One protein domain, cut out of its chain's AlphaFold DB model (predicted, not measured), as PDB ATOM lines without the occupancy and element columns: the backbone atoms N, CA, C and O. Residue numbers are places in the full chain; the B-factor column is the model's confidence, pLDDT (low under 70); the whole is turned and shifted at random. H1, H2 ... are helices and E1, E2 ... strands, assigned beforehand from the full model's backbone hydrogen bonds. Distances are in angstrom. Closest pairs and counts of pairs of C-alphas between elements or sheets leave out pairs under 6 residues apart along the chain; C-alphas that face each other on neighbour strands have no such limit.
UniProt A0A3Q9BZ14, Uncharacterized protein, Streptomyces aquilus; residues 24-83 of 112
ATOM      1  N   CYS A  24     -23.686   8.123 -27.370       86.31
ATOM      2  CA  CYS A  24     -23.444   8.783 -26.088       86.31
ATOM      3  C   CYS A  24     -24.786   8.927 -25.353       86.31
ATOM      4  O   CYS A  24     -25.795   9.188 -26.001       86.31
ATOM      5  N   GLY A  25     -24.806   8.800 -24.022       84.81
ATOM      6  CA  GLY A  25     -26.053   8.864 -23.236       84.81
ATOM      7  C   GLY A  25     -26.806  10.203 -23.317       84.81
ATOM      8  O   GLY A  25     -27.963  10.272 -22.934       84.81
ATOM      9  N   ILE A  26     -26.156  11.244 -23.841       91.31
ATOM     10  CA  ILE A  26     -26.687  12.599 -24.084       91.31
ATOM     11  C   ILE A  26     -26.767  12.918 -25.590       91.31
ATOM     12  O   ILE A  26     -26.562  14.053 -26.017       91.31
ATOM     13  N   CYS A  27     -26.917  11.898 -26.439       93.88
ATOM     14  CA  CYS A  27     -27.023  12.100 -27.883       93.88
ATOM     15  C   CYS A  27     -28.428  12.601 -28.233       93.88
ATOM     16  O   CYS A  27     -29.390  11.943 -27.855       93.88
ATOM     17  N   PRO A  28     -28.592  13.667 -29.035       95.62
ATOM     18  CA  PRO A  28     -29.931  14.089 -29.431       95.62
ATOM     19  C   PRO A  28     -30.681  13.000 -30.213       95.62
ATOM     20  O   PRO A  28     -31.889  12.886 -30.060       95.62
ATOM     21  N   ALA A  29     -29.989  12.121 -30.947       94.00
ATOM     22  CA  ALA A  29     -30.625  11.013 -31.663       94.00
ATOM     23  C   ALA A  29     -31.392  10.033 -30.752       94.00
ATOM     24  O   ALA A  29     -32.279   9.345 -31.235       94.00
ATOM     25  N   THR A  30     -31.108   9.974 -29.443       92.25
ATOM     26  CA  THR A  30     -31.866   9.103 -28.521       92.25
ATOM     27  C   THR A  30     -33.217   9.681 -28.120       92.25
ATOM     28  O   THR A  30     -34.004   8.981 -27.490       92.25
ATOM     29  N   ARG A  31     -33.481  10.955 -28.431       93.44
ATOM     30  CA  ARG A  31     -34.723  11.651 -28.069       93.44
ATOM     31  C   ARG A  31     -35.428  12.276 -29.267       93.44
ATOM     32  O   ARG A  31     -36.651  12.313 -29.277       93.44
ATOM     33  N   TYR A  32     -34.675  12.775 -30.240       95.69
ATOM     34  CA  TYR A  32     -35.187  13.563 -31.353       95.69
ATOM     35  C   TYR A  32     -35.221  12.751 -32.655       95.69
ATOM     36  O   TYR A  32     -34.288  11.978 -32.911       95.69
ATOM     37  N   PRO A  33     -36.249  12.952 -33.500       96.38
ATOM     38  CA  PRO A  33     -36.253  12.477 -34.877       96.38
ATOM     39  C   PRO A  33     -35.146  13.162 -35.690       96.38
ATOM     40  O   PRO A  33     -34.617  14.207 -35.296       96.38
ATOM     41  N   ARG A  34     -34.791  12.576 -36.840       95.25
ATOM     42  CA  ARG A  34     -33.658  13.011 -37.674       95.25
ATOM     43  C   ARG A  34     -33.730  14.487 -38.059       95.25
ATOM     44  O   ARG A  34     -32.702  15.159 -38.113       95.25
ATOM     45  N   GLU A  35     -34.931  14.976 -38.324       96.50
ATOM     46  CA  GLU A  35     -35.211  16.319 -38.827       96.50
ATOM     47  C   GLU A  35     -35.076  17.397 -37.738       96.50
ATOM     48  O   GLU A  35     -35.037  18.584 -38.049       96.50
ATOM     49  N   GLN A  36     -35.002  17.001 -36.462       97.12
ATOM     50  CA  GLN A  36     -34.966  17.913 -35.315       97.12
ATOM     51  C   GLN A  36     -33.583  18.081 -34.685       97.12
ATOM     52  O   GLN A  36     -33.454  18.748 -33.661       97.12
ATOM     53  N   PHE A  37     -32.536  17.506 -35.268       97.38
ATOM     54  CA  PHE A  37     -31.171  17.774 -34.834       97.38
ATOM     55  C   PHE A  37     -30.228  17.904 -36.021       97.38
ATOM     56  O   PHE A  37     -30.479  17.392 -37.110       97.38
ATOM     57  N   LEU A  38     -29.110  18.578 -35.777       97.88
ATOM     58  CA  LEU A  38     -28.029  18.710 -36.745       97.88
ATOM     59  C   LEU A  38     -26.818  17.886 -36.335       97.88
ATOM     60  O   LEU A  38     -26.543  17.680 -35.150       97.88
ATOM     61  N   VAL A  39     -26.056  17.455 -37.328       97.69
ATOM     62  CA  VAL A  39     -24.821  16.703 -37.161       97.69
ATOM     63  C   VAL A  39     -23.643  17.588 -37.540       97.69
ATOM     64  O   VAL A  39     -23.490  17.998 -38.685       97.69
ATOM     65  N   TYR A  40     -22.781  17.873 -36.573       98.12
ATOM     66  CA  TYR A  40     -21.487  18.500 -36.814       98.12
ATOM     67  C   TYR A  40     -20.401  17.430 -36.877       98.12
ATOM     68  O   TYR A  40     -20.443  16.451 -36.130       98.12
ATOM     69  N   ASN A  41     -19.374  17.648 -37.699       97.31
ATOM     70  CA  ASN A  41     -18.241  16.721 -37.781       97.31
ATOM     71  C   ASN A  41     -17.384  16.677 -36.498       97.31
ATOM     72  O   ASN A  41     -16.695  15.692 -36.256       97.31
ATOM     73  N   ARG A  42     -17.399  17.743 -35.686       95.75
ATOM     74  CA  ARG A  42     -16.719  17.824 -34.383       95.75
ATOM     75  C   ARG A  42     -17.325  18.922 -33.496       95.75
ATOM     76  O   ARG A  42     -18.011  19.809 -34.008       95.75
ATOM     77  N   PRO A  43     -17.038  18.930 -32.181       94.69
ATOM     78  CA  PRO A  43     -17.407  20.037 -31.302       94.69
ATOM     79  C   PRO A  43     -16.817  21.378 -31.757       94.69
ATOM     80  O   PRO A  43     -15.677  21.447 -32.230       94.69
ATOM     81  N   SER A  44     -17.576  22.460 -31.575       94.81
ATOM     82  CA  SER A  44     -17.150  23.812 -31.938       94.81
ATOM     83  C   SER A  44     -17.861  24.892 -31.122       94.81
ATOM     84  O   SER A  44     -18.794  24.612 -30.369       94.81
ATOM     85  N   TRP A  45     -17.430  26.142 -31.294       94.12
ATOM     86  CA  TRP A  45     -18.096  27.308 -30.711       94.12
ATOM     87  C   TRP A  45     -19.438  27.641 -31.386       94.12
ATOM     88  O   TRP A  45     -20.193  28.440 -30.840       94.12
ATOM     89  N   GLU A  46     -19.748  27.047 -32.543       94.94
ATOM     90  CA  GLU A  46     -21.073  27.132 -33.178       94.94
ATOM     91  C   GLU A  46     -22.067  26.115 -32.621       94.94
ATOM     92  O   GLU A  46     -23.259  26.223 -32.902       94.94
ATOM     93  N   CYS A  47     -21.583  25.143 -31.840       95.56
ATOM     94  CA  CYS A  47     -22.423  24.184 -31.142       95.56
ATOM     95  C   CYS A  47     -22.133  24.121 -29.624       95.56
ATOM     96  O   CYS A  47     -21.585  23.119 -29.127       95.56
ATOM     97  N   PRO A  48     -22.423  25.209 -28.872       94.62
ATOM     98  CA  PRO A  48     -22.155  25.283 -27.437       94.62
ATOM     99  C   PRO A  48     -22.871  24.185 -26.642       94.62
ATOM    100  O   PRO A  48     -23.920  23.679 -27.036       94.62
ATOM    101  N   PHE A  49     -22.269  23.811 -25.513       93.38
ATOM    102  CA  PHE A  49     -22.823  22.848 -24.562       93.38
ATOM    103  C   PHE A  49     -23.845  23.524 -23.641       93.38
ATOM    104  O   PHE A  49     -23.554  24.577 -23.077       93.38
ATOM    105  N   HIS A  50     -25.002  22.891 -23.461       92.56
ATOM    106  CA  HIS A  50     -26.068  23.334 -22.577       92.56
ATOM    107  C   HIS A  50     -26.011  22.559 -21.248       92.56
ATOM    108  O   HIS A  50     -26.188  21.338 -21.238       92.56
ATOM    109  N   PRO A  51     -25.758  23.233 -20.112       91.44
ATOM    110  CA  PRO A  51     -25.440  22.557 -18.857       91.44
ATOM    111  C   PRO A  51     -26.622  21.835 -18.204       91.44
ATOM    112  O   PRO A  51     -26.397  20.887 -17.461       91.44
ATOM    113  N   GLU A  52     -27.864  22.247 -18.468       90.25
ATOM    114  CA  GLU A  52     -29.031  21.689 -17.767       90.25
ATOM    115  C   GLU A  52     -29.420  20.292 -18.267       90.25
ATOM    116  O   GLU A  52     -29.869  19.458 -17.487       90.25
ATOM    117  N   ASN A  53     -29.237  20.020 -19.563       89.06
ATOM    118  CA  ASN A  53     -29.630  18.753 -20.192       89.06
ATOM    119  C   ASN A  53     -28.460  18.007 -20.853       89.06
ATOM    120  O   ASN A  53     -28.632  16.890 -21.333       89.06
ATOM    121  N   GLY A  54     -27.271  18.612 -20.887       91.06
ATOM    122  CA  GLY A  54     -26.066  18.017 -21.449       91.06
ATOM    123  C   GLY A  54     -26.002  18.000 -22.979       91.06
ATOM    124  O   GLY A  54     -25.014  17.520 -23.532       91.06
ATOM    125  N   HIS A  55     -27.011  18.512 -23.687       94.69
ATOM    126  CA  HIS A  55     -26.986  18.577 -25.146       94.69
ATOM    127  C   HIS A  55     -26.108  19.725 -25.642       94.69
ATOM    128  O   HIS A  55     -25.803  20.674 -24.924       94.69
ATOM    129  N   ARG A  56     -25.701  19.646 -26.907       96.31
ATOM    130  CA  ARG A  56     -25.190  20.807 -27.638       96.31
ATOM    131  C   ARG A  56     -26.312  21.386 -28.480       96.31
ATOM    132  O   ARG A  56     -27.180  20.632 -28.905       96.31
ATOM    133  N   TYR A  57     -26.269  22.682 -28.739       96.44
ATOM    134  CA  TYR A  57     -27.249  23.378 -29.577       96.44
ATOM    135  C   TYR A  57     -26.548  24.195 -30.631       96.44
ATOM    136  O   TYR A  57     -25.394  24.540 -30.431       96.44
ATOM    137  N   THR A  58     -27.216  24.529 -31.727       95.31
ATOM    138  CA  THR A  58     -26.728  25.557 -32.651       95.31
ATOM    139  C   THR A  58     -26.491  26.885 -31.928       95.31
ATOM    140  O   THR A  58     -27.014  27.126 -30.843       95.31
ATOM    141  N   ARG A  59     -25.674  27.764 -32.514       92.50
ATOM    142  CA  ARG A  59     -25.306  29.056 -31.911       92.50
ATOM    143  C   ARG A  59     -26.505  29.960 -31.614       92.50
ATOM    144  O   ARG A  59     -26.438  30.768 -30.698       92.50
ATOM    145  N   ASP A  60     -27.553  29.840 -32.413       89.94
ATOM    146  CA  ASP A  60     -28.846  30.499 -32.237       89.94
ATOM    147  C   ASP A  60     -29.736  29.813 -31.191       89.94
ATOM    148  O   ASP A  60     -30.841  30.274 -30.941       89.94
ATOM    149  N   GLU A  61     -29.239  28.759 -30.544       87.00
ATOM    150  CA  GLU A  61     -29.862  28.109 -29.396       87.00
ATOM    151  C   GLU A  61     -31.197  27.407 -29.699       87.00
ATOM    152  O   GLU A  61     -31.990  27.154 -28.803       87.00
ATOM    153  N   THR A  62     -31.456  27.051 -30.958       90.25
ATOM    154  CA  THR A  62     -32.762  26.514 -31.375       90.25
ATOM    155  C   THR A  62     -32.747  25.016 -31.662       90.25
ATOM    156  O   THR A  62     -33.725  24.327 -31.374       90.25
ATOM    157  N   VAL A  63     -31.649  24.483 -32.210       96.19
ATOM    158  CA  VAL A  63     -31.599  23.097 -32.703       96.19
ATOM    159  C   VAL A  63     -30.543  22.283 -31.950       96.19
ATOM    160  O   VAL A  63     -29.373  22.677 -31.941       96.19
ATOM    161  N   PRO A  64     -30.899  21.134 -31.343       97.31
ATOM    162  CA  PRO A  64     -29.941  20.195 -30.774       97.31
ATOM    163  C   PRO A  64     -28.898  19.733 -31.801       97.31
ATOM    164  O   PRO A  64     -29.187  19.541 -32.980       97.31
ATOM    165  N   ALA A  65     -27.670  19.503 -31.347       97.62
ATOM    166  CA  ALA A  65     -26.534  19.165 -32.191       97.62
ATOM    167  C   ALA A  65     -25.824  17.894 -31.705       97.62
ATOM    168  O   ALA A  65     -25.339  17.817 -30.573       97.62
ATOM    169  N   CYS A  66     -25.708  16.899 -32.585       96.94
ATOM    170  CA  CYS A  66     -24.781  15.789 -32.416       96.94
ATOM    171  C   CYS A  66     -23.411  16.180 -32.984       96.94
ATOM    172  O   CYS A  66     -23.319  16.873 -33.991       96.94
ATOM    173  N   VAL A  67     -22.340  15.710 -32.351       97.12
ATOM    174  CA  VAL A  67     -20.945  15.954 -32.772       97.12
ATOM    175  C   VAL A  67     -20.192  14.650 -33.057       97.12
ATOM    176  O   VAL A  67     -18.967  14.626 -33.064       97.12
ATOM    177  N   HIS A  68     -20.931  13.549 -33.214       95.31
ATOM    178  CA  HIS A  68     -20.395  12.200 -33.394       95.31
ATOM    179  C   HIS A  68     -21.089  11.498 -34.579       95.31
ATOM    180  O   HIS A  68     -21.865  10.566 -34.338       95.31
ATOM    181  N   PRO A  69     -20.849  11.948 -35.829       94.38
ATOM    182  CA  PRO A  69     -21.460  11.396 -37.047       94.38
ATOM    183  C   PRO A  69     -21.269   9.879 -37.162       94.38
ATOM    184  O   PRO A  69     -22.245   9.145 -37.296       94.38
ATOM    185  N   ASP A  70     -20.044   9.390 -36.942       91.19
ATOM    186  CA  ASP A  70     -19.699   7.964 -37.059       91.19
ATOM    187  C   ASP A  70     -20.489   7.083 -36.098       91.19
ATOM    188  O   ASP A  70     -20.770   5.917 -36.368       91.19
ATOM    189  N   LYS A  71     -20.864   7.639 -34.939       89.81
ATOM    190  CA  LYS A  71     -21.693   6.889 -34.015       89.81
ATOM    191  C   LYS A  71     -23.111   6.764 -34.592       89.81
ATOM    192  O   LYS A  71     -23.641   5.670 -34.524       89.81
ATOM    193  N   ILE A  72     -23.726   7.832 -35.121       91.12
ATOM    194  CA  ILE A  72     -25.108   7.855 -35.679       91.12
ATOM    195  C   ILE A  72     -25.236   7.335 -37.109       91.12
ATOM    196  O   ILE A  72     -26.365   7.273 -37.566       91.12
ATOM    197  N   GLY A  73     -24.149   6.953 -37.779       90.75
ATOM    198  CA  GLY A  73     -24.231   6.466 -39.160       90.75
ATOM    199  C   GLY A  73     -24.656   7.553 -40.153       90.75
ATOM    200  O   GLY A  73     -25.157   7.247 -41.225       90.75
ATOM    201  N   LEU A  74     -24.473   8.831 -39.803       93.00
ATOM    202  CA  LEU A  74     -24.864   9.965 -40.641       93.00
ATOM    203  C   LEU A  74     -23.646  10.771 -41.055       93.00
ATOM    204  O   LEU A  74     -22.733  10.984 -40.256       93.00
ATOM    205  N   GLU A  75     -23.683  11.303 -42.273       95.38
ATOM    206  CA  GLU A  75     -22.744  12.336 -42.683       95.38
ATOM    207  C   GLU A  75     -22.990  13.645 -41.908       95.38
ATOM    208  O   GLU A  75     -24.114  13.922 -41.471       95.38
ATOM    209  N   PRO A  76     -21.951  14.473 -41.706       97.81
ATOM    210  CA  PRO A  76     -22.122  15.783 -41.098       97.81
ATOM    211  C   PRO A  76     -22.999  16.707 -41.953       97.81
ATOM    212  O   PRO A  76     -22.662  17.005 -43.095       97.81
ATOM    213  N   ASP A  77     -24.046  17.272 -41.351       97.56
ATOM    214  CA  ASP A  77     -24.804  18.390 -41.927       97.56
ATOM    215  C   ASP A  77     -23.957  19.671 -41.981       97.56
ATOM    216  O   ASP A  77     -24.166  20.547 -42.821       97.56
ATOM    217  N   ARG A  78     -23.026  19.823 -41.027       97.00
ATOM    218  CA  ARG A  78     -22.181  21.012 -40.872       97.00
ATOM    219  C   ARG A  78     -20.737  20.650 -40.549       97.00
ATOM    220  O   ARG A  78     -20.443  19.783 -39.722       97.00
ATOM    221  N   ILE A  79     -19.815  21.393 -41.153       97.44
ATOM    222  CA  ILE A  79     -18.389  21.321 -40.838       97.44
ATOM    223  C   ILE A  79     -18.061  22.408 -39.821       97.44
ATOM    224  O   ILE A  79     -18.226  23.595 -40.087       97.44
ATOM    225  N   ALA A  80     -17.590  21.993 -38.649       95.56
ATOM    226  CA  ALA A  80     -17.208  22.899 -37.582       95.56
ATOM    227  C   ALA A  80     -16.088  23.860 -38.024       95.56
ATOM    228  O   ALA A  80     -15.059  23.403 -38.545       95.56
ATOM    229  N   PRO A  81     -16.207  25.165 -37.719       94.25
ATOM    230  CA  PRO A  81     -15.173  26.141 -38.033       94.25
ATOM    231  C   PRO A  81     -13.898  25.881 -37.224       94.25
ATOM    232  O   PRO A  81     -13.952  25.245 -36.156       94.25
ATOM    233  N   PRO A  82     -12.729  26.361 -37.691       93.00
ATOM    234  CA  PRO A  82     -11.487  26.289 -36.931       93.00
ATOM    235  C   PRO A  82     -11.654  26.818 -35.493       93.00
ATOM    236  O   PRO A  82     -12.493  27.697 -35.246       93.00
ATOM    237  N   PRO A  83     -10.888  26.285 -34.524       89.62
ATOM    238  CA  PRO A  83     -10.859  26.831 -33.172       89.62
ATOM    239  C   PRO A  83     -10.563  28.336 -33.201       89.62
ATOM    240  O   PRO A  83      -9.751  28.793 -34.005       89.62
TER     241      PRO A  83
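What this domain is: This is residues 24 to 83 of the 112 residues of an uncharacterized protein of Streptomyces aquilus (UniProt A0A3Q9BZ14). This is a rounded body of loops with little regular structure: the long unnamed stretch of residues 24 to 63 winds round the short strand E1 in the middle, and the small helix H1 lies towards the surface. Residues 38 to 39 and 56 to 57 pair with E1. The printed part has 60 residues, with one named strand, then one named helix, a mixed class holding only 7 residues. It is compact, with a radius of gyration of the C-alphas of 10.4 A, and spans 27 by 27 by 19 A.

Where its parts are: Residues 24 to 63 hold no named element; C-alpha 24 is at (-23.444, 8.783, -26.088). E1 is residues 64 to 66, 7.0 A long, from C-alpha 64 at (-29.941, 20.195, -30.774). H1 is residues 69 to 72, 5.3 A long, ending with C-alpha 72 at (-25.108, 7.855, -35.679).

How they stand to each other: E1 pairs with no named strand. Residues 38 to 39 pair parallel with residues 65 to 66 of E1, and residues 56 to 57 pair antiparallel with residues 64 to 65. E1 and H1 meet only through their tight link of 2 residues. H1 is too short for any O i to N i+4 pair; its one O i to N i+3 pair is within hydrogen-bond range.

The domain as a whole: The two C-alphas farthest apart, of Pro 33 and Pro 83, are 29.2 A apart. The printed part has no cut, its mean pLDDT is 94.1, and no printed residue is under 70.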